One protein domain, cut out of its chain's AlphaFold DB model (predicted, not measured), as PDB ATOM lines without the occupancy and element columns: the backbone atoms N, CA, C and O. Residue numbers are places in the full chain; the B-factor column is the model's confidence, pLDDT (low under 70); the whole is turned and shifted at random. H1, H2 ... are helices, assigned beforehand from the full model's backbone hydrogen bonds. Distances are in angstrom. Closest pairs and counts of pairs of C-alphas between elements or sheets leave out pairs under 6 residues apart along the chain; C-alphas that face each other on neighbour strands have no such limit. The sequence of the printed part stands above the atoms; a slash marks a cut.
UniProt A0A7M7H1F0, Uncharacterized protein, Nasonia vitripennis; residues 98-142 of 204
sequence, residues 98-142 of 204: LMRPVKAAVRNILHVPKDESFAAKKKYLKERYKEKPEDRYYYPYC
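This is residues 98 to 142 of the 204 residues of an uncharacterized protein of Nasonia vitripennis (UniProt A0A7M7H1F0). A loose helical hairpin makes most of this domain: H2, the longest helix, and the shorter H1 run side by side in opposite ways, joined by a loop at one end of the long axis. At the other end of that axis lies the short helix H3, past the end of H2, and both ends of the printed part are on that side too. The printed part has 45 residues with three named helices in the order H1, H2, H3 and no named strand; the class is all helix. The whole is loose, with a radius of gyration of the C-alphas of 11.9 A, and elongated, spanning 35 by 19 by 16 A.

H2 covers residues 119 to 129 and measures 15.4 A from first to last C-alpha, beginning at C-alpha 119 at (-37.126, 42.627, -4.223). H1 covers residues 104 to 111, 10.6 A long, with C-alpha 104 at (-26.378, 51.854, 7.243). H3 covers residues 133 to 136, 4.9 A long, ending at C-alpha 136 at (-17.199, 41.959, 4.595).

H2 and H1 form a helical hairpin and touch, with the C-alphas of Leu 110 and Ala 120 closest at 5.7 A. Their lines stand at a shallow tilt of 27 degrees, opposite ways. H3 is only just apart from H2, with the closest C-alphas 8.4 A apart, and is apart from H1. In H2 every O i to N i+4 pair is within hydrogen-bond range; in H1 it is 1 of 4, beside 4 of 5 O i to N i+3 pairs, and H3 is too short for such an i+4 pair.

The two C-alphas farthest apart, those of Lys 114 and Pro 140, are 35.4 A apart. The printed part has no cut. The link from H1 to H2 is short, the link from H2 to H3 is tight, and neither is long. The mean pLDDT of the printed part is 87.8, and residues 114 to 116 are under 70.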
ATOM      1  N   LEU A  98     -19.765  36.699  12.678       83.25
ATOM      2  CA  LEU A  98     -19.052  36.111  11.540       83.25
ATOM      3  C   LEU A  98     -18.667  37.181  10.502       83.25
ATOM      4  O   LEU A  98     -17.647  37.076   9.809       83.25
ATOM      5  N   MET A  99     -19.502  38.214  10.380       87.75
ATOM      6  CA  MET A  99     -19.373  39.295   9.414       87.75
ATOM      7  C   MET A  99     -19.118  40.647  10.074       87.75
ATOM      8  O   MET A  99     -19.542  40.932  11.188       87.75
ATOM      9  N   ARG A 100     -18.473  41.535   9.318       88.56
ATOM     10  CA  ARG A 100     -18.364  42.949   9.668       88.56
ATOM     11  C   ARG A 100     -19.744  43.621   9.609       88.56
ATOM     12  O   ARG A 100     -20.588  43.224   8.791       88.56
ATOM     13  N   PRO A 101     -19.971  44.660  10.433       90.31
ATOM     14  CA  PRO A 101     -21.217  45.410  10.417       90.31
ATOM     15  C   PRO A 101     -21.463  46.024   9.037       90.31
ATOM     16  O   PRO A 101     -20.560  46.547   8.384       90.31
ATOM     17  N   VAL A 102     -22.714  45.956   8.588       92.00
ATOM     18  CA  VAL A 102     -23.125  46.463   7.276       92.00
ATOM     19  C   VAL A 102     -23.326  47.972   7.347       92.00
ATOM     20  O   VAL A 102     -23.933  48.477   8.291       92.00
ATOM     21  N   LYS A 103     -22.871  48.692   6.315       92.31
ATOM     22  CA  LYS A 103     -23.123  50.131   6.161       92.31
ATOM     23  C   LYS A 103     -24.622  50.429   6.261       92.31
ATOM     24  O   LYS A 103     -25.428  49.757   5.614       92.31
ATOM     25  N   ALA A 104     -24.984  51.475   7.008       92.50
ATOM     26  CA  ALA A 104     -26.378  51.854   7.243       92.50
ATOM     27  C   ALA A 104     -27.174  52.012   5.936       92.50
ATOM     28  O   ALA A 104     -28.262  51.461   5.816       92.50
ATOM     29  N   ALA A 105     -26.586  52.637   4.910       91.81
ATOM     30  CA  ALA A 105     -27.215  52.803   3.597       91.81
ATOM     31  C   ALA A 105     -27.655  51.473   2.955       91.81
ATOM     32  O   ALA A 105     -28.749  51.383   2.405       91.81
ATOM     33  N   VAL A 106     -26.830  50.425   3.056       92.50
ATOM     34  CA  VAL A 106     -27.153  49.095   2.517       92.50
ATOM     35  C   VAL A 106     -28.150  48.382   3.429       92.50
ATOM     36  O   VAL A 106     -29.074  47.743   2.936       92.50
ATOM     37  N   ARG A 107     -28.020  48.521   4.755       91.50
ATOM     38  CA  ARG A 107     -28.962  47.944   5.729       91.50
ATOM     39  C   ARG A 107     -30.376  48.511   5.566       91.50
ATOM     40  O   ARG A 107     -31.330  47.747   5.632       91.50
ATOM     41  N   ASN A 108     -30.513  49.801   5.271       91.56
ATOM     42  CA  ASN A 108     -31.811  50.455   5.086       91.56
ATOM     43  C   ASN A 108     -32.619  49.858   3.924       91.56
ATOM     44  O   ASN A 108     -33.843  49.871   3.979       91.56
ATOM     45  N   ILE A 109     -31.959  49.261   2.921       90.81
ATOM     46  CA  ILE A 109     -32.628  48.563   1.808       90.81
ATOM     47  C   ILE A 109     -33.509  47.417   2.324       90.81
ATOM     48  O   ILE A 109     -34.546  47.147   1.735       90.81
ATOM     49  N   LEU A 110     -33.120  46.748   3.416       88.38
ATOM     50  CA  LEU A 110     -33.897  45.650   4.005       88.38
ATOM     51  C   LEU A 110     -35.143  46.119   4.758       88.38
ATOM     52  O   LEU A 110     -36.058  45.324   4.947       88.38
ATOM     53  N   HIS A 111     -35.154  47.366   5.225       86.50
ATOM     54  CA  HIS A 111     -36.188  47.901   6.112       86.50
ATOM     55  C   HIS A 111     -37.173  48.821   5.385       86.50
ATOM     56  O   HIS A 111     -37.867  49.603   6.029       86.50
ATOM     57  N   VAL A 112     -37.239  48.746   4.054       83.81
ATOM     58  CA  VAL A 112     -38.227  49.499   3.282       83.81
ATOM     59  C   VAL A 112     -39.622  48.932   3.593       83.81
ATOM     60  O   VAL A 112     -39.855  47.735   3.412       83.81
ATOM     61  N   PRO A 113     -40.555  49.744   4.124       71.94
ATOM     62  CA  PRO A 113     -41.890  49.266   4.454       71.94
ATOM     63  C   PRO A 113     -42.674  49.006   3.155       71.94
ATOM     64  O   PRO A 113     -42.868  49.936   2.376       71.94
ATOM     65  N   LYS A 114     -43.154  47.763   2.969       66.56
ATOM     66  CA  LYS A 114     -43.939  47.226   1.823       66.56
ATOM     67  C   LYS A 114     -43.162  46.651   0.623       66.56
ATOM     68  O   LYS A 114     -43.430  47.006  -0.520       66.56
ATOM     69  N   ASP A 115     -42.305  45.661   0.856       68.31
ATOM     70  CA  ASP A 115     -41.820  44.786  -0.222       68.31
ATOM     71  C   ASP A 115     -42.544  43.432  -0.215       68.31
ATOM     72  O   ASP A 115     -42.144  42.504   0.486       68.31
ATOM     73  N   GLU A 116     -43.595  43.292  -1.027       67.44
ATOM     74  CA  GLU A 116     -44.352  42.033  -1.172       67.44
ATOM     75  C   GLU A 116     -43.539  40.922  -1.866       67.44
ATOM     76  O   GLU A 116     -43.784  39.736  -1.668       67.44
ATOM     77  N   SER A 117     -42.533  41.288  -2.668       73.06
ATOM     78  CA  SER A 117     -41.917  40.398  -3.671       73.06
ATOM     79  C   SER A 117     -40.430  40.088  -3.427       73.06
ATOM     80  O   SER A 117     -39.688  39.793  -4.363       73.06
ATOM     81  N   PHE A 118     -39.942  40.177  -2.182       81.12
ATOM     82  CA  PHE A 118     -38.527  39.943  -1.813       81.12
ATOM     83  C   PHE A 118     -37.495  40.802  -2.588       81.12
ATOM     84  O   PHE A 118     -36.282  40.578  -2.485       81.12
ATOM     85  N   ALA A 119     -37.950  41.810  -3.340       87.31
ATOM     86  CA  ALA A 119     -37.126  42.627  -4.223       87.31
ATOM     87  C   ALA A 119     -36.041  43.383  -3.447       87.31
ATOM     88  O   ALA A 119     -34.877  43.390  -3.862       87.31
ATOM     89  N   ALA A 120     -36.378  43.913  -2.267       88.69
ATOM     90  CA  ALA A 120     -35.414  44.509  -1.348       88.69
ATOM     91  C   ALA A 120     -34.314  43.545  -0.910       88.69
ATOM     92  O   ALA A 120     -33.146  43.925  -0.920       88.69
ATOM     93  N   LYS A 121     -34.632  42.283  -0.590       89.06
ATOM     94  CA  LYS A 121     -33.608  41.296  -0.202       89.06
ATOM     95  C   LYS A 121     -32.656  41.011  -1.361       89.06
ATOM     96  O   LYS A 121     -31.442  40.972  -1.168       89.06
ATOM     97  N   LYS A 122     -33.184  40.875  -2.582       91.31
ATOM     98  CA  LYS A 122     -32.361  40.681  -3.785       91.31
ATOM     99  C   LYS A 122     -31.469  41.896  -4.057       91.31
ATOM    100  O   LYS A 122     -30.281  41.732  -4.336       91.31
ATOM    101  N   LYS A 123     -32.017  43.108  -3.937       92.31
ATOM    102  CA  LYS A 123     -31.272  44.366  -4.089       92.31
ATOM    103  C   LYS A 123     -30.191  44.502  -3.018       92.31
ATOM    104  O   LYS A 123     -29.048  44.791  -3.353       92.31
ATOM    105  N   TYR A 124     -30.520  44.202  -1.766       93.25
ATOM    106  CA  TYR A 124     -29.588  44.173  -0.644       93.25
ATOM    107  C   TYR A 124     -28.409  43.239  -0.912       93.25
ATOM    108  O   TYR A 124     -27.259  43.656  -0.803       93.25
ATOM    109  N   LEU A 125     -28.683  41.994  -1.308       93.31
ATOM    110  CA  LEU A 125     -27.634  41.025  -1.616       93.31
ATOM    111  C   LEU A 125     -26.757  41.516  -2.767       93.31
ATOM    112  O   LEU A 125     -25.535  41.465  -2.660       93.31
ATOM    113  N   LYS A 126     -27.360  42.049  -3.837       94.50
ATOM    114  CA  LYS A 126     -26.621  42.594  -4.982       94.50
ATOM    115  C   LYS A 126     -25.697  43.740  -4.571       94.50
ATOM    116  O   LYS A 126     -24.545  43.748  -4.984       94.50
ATOM    117  N   GLU A 127     -26.177  44.677  -3.755       94.62
ATOM    118  CA  GLU A 127     -25.361  45.781  -3.239       94.62
ATOM    119  C   GLU A 127     -24.256  45.277  -2.304       94.62
ATOM    120  O   GLU A 127     -23.097  45.658  -2.457       94.62
ATOM    121  N   ARG A 128     -24.573  44.348  -1.398       93.06
ATOM    122  CA  ARG A 128     -23.596  43.768  -0.469       93.06
ATOM    123  C   ARG A 128     -22.512  42.965  -1.194       93.06
ATOM    124  O   ARG A 128     -21.364  42.989  -0.772       93.06
ATOM    125  N   TYR A 129     -22.832  42.279  -2.291       93.56
ATOM    126  CA  TYR A 129     -21.849  41.515  -3.068       93.56
ATOM    127  C   TYR A 129     -20.884  42.375  -3.893       93.56
ATOM    128  O   TYR A 129     -19.862  41.849  -4.329       93.56
ATOM    129  N   LYS A 130     -21.151  43.677  -4.075       93.88
ATOM    130  CA  LYS A 130     -20.188  44.591  -4.716       93.88
ATOM    131  C   LYS A 130     -18.918  44.766  -3.881       93.88
ATOM    132  O   LYS A 130     -17.852  45.021  -4.433       93.88
ATOM    133  N   GLU A 131     -19.023  44.626  -2.560       91.56
ATOM    134  CA  GLU A 131     -17.878  44.699  -1.658       91.56
ATOM    135  C   GLU A 131     -17.072  43.396  -1.672       91.56
ATOM    136  O   GLU A 131     -17.610  42.277  -1.714       91.56
ATOM    137  N   LYS A 132     -15.746  43.526  -1.589       91.06
ATOM    138  CA  LYS A 132     -14.853  42.369  -1.532       91.06
ATOM    139  C   LYS A 132     -15.107  41.569  -0.252       91.06
ATOM    140  O   LYS A 132     -15.489  42.144   0.766       91.06
ATOM    141  N   PRO A 133     -14.900  40.242  -0.265       91.31
ATOM    142  CA  PRO A 133     -15.075  39.431   0.939       91.31
ATOM    143  C   PRO A 133     -14.164  39.901   2.089       91.31
ATOM    144  O   PRO A 133     -14.576  39.869   3.241       91.31
ATOM    145  N   GLU A 134     -12.988  40.444   1.774       90.00
ATOM    146  CA  GLU A 134     -12.029  41.027   2.728       90.00
ATOM    147  C   GLU A 134     -12.586  42.191   3.562       90.00
ATOM    148  O   GLU A 134     -12.186  42.375   4.712       90.00
ATOM    149  N   ASP A 135     -13.507  42.965   2.983       89.38
ATOM    150  CA  ASP A 135     -14.153  44.110   3.635       89.38
ATOM    151  C   ASP A 135     -15.434  43.698   4.369       89.38
ATOM    152  O   ASP A 135     -15.963  44.445   5.190       89.38
ATOM    153  N   ARG A 136     -15.933  42.491   4.084       90.75
ATOM    154  CA  ARG A 136     -17.199  41.959   4.595       90.75
ATOM    155  C   ARG A 136     -17.027  40.984   5.748       90.75
ATOM    156  O   ARG A 136     -17.890  40.928   6.619       90.75
ATOM    157  N   TYR A 137     -15.942  40.223   5.760       90.31
ATOM    158  CA  TYR A 137     -15.663  39.215   6.776       90.31
ATOM    159  C   TYR A 137     -14.428  39.603   7.585       90.31
ATOM    160  O   TYR A 137     -13.528  40.297   7.104       90.31
ATOM    161  N   TYR A 138     -14.378  39.161   8.839       87.62
ATOM    162  CA  TYR A 138     -13.153  39.267   9.632       87.62
ATOM    163  C   TYR A 138     -12.128  38.220   9.200       87.62
ATOM    164  O   TYR A 138     -10.943  38.528   9.121       87.62
ATOM    165  N   TYR A 139     -12.590  37.013   8.864       87.31
ATOM    166  CA  TYR A 139     -11.750  35.859   8.558       87.31
ATOM    167  C   TYR A 139     -12.069  35.268   7.177       87.31
ATOM    168  O   TYR A 139     -13.221  35.331   6.735       87.31
ATOM    169  N   PRO A 140     -11.078  34.663   6.496       90.62
ATOM    170  CA  PRO A 140     -11.335  33.876   5.302       90.62
ATOM    171  C   PRO A 140     -12.051  32.577   5.694       90.62
ATOM    172  O   PRO A 140     -11.446  31.679   6.272       90.62
ATOM    173  N   TYR A 141     -13.345  32.485   5.394       86.62
ATOM    174  CA  TYR A 141     -14.149  31.300   5.722       86.62
ATOM    175  C   TYR A 141     -13.946  30.140   4.750       86.62
ATOM    176  O   TYR A 141     -14.027  28.976   5.134       86.62
ATOM    177  N   CYS A 142     -13.692  30.447   3.480       88.38
ATOM    178  CA  CYS A 142     -13.497  29.441   2.448       88.38
ATOM    179  C   CYS A 142     -12.006  29.199   2.207       88.38
ATOM    180  O   CYS A 142     -11.216  30.143   2.151       88.38
TER     181      CYS A 142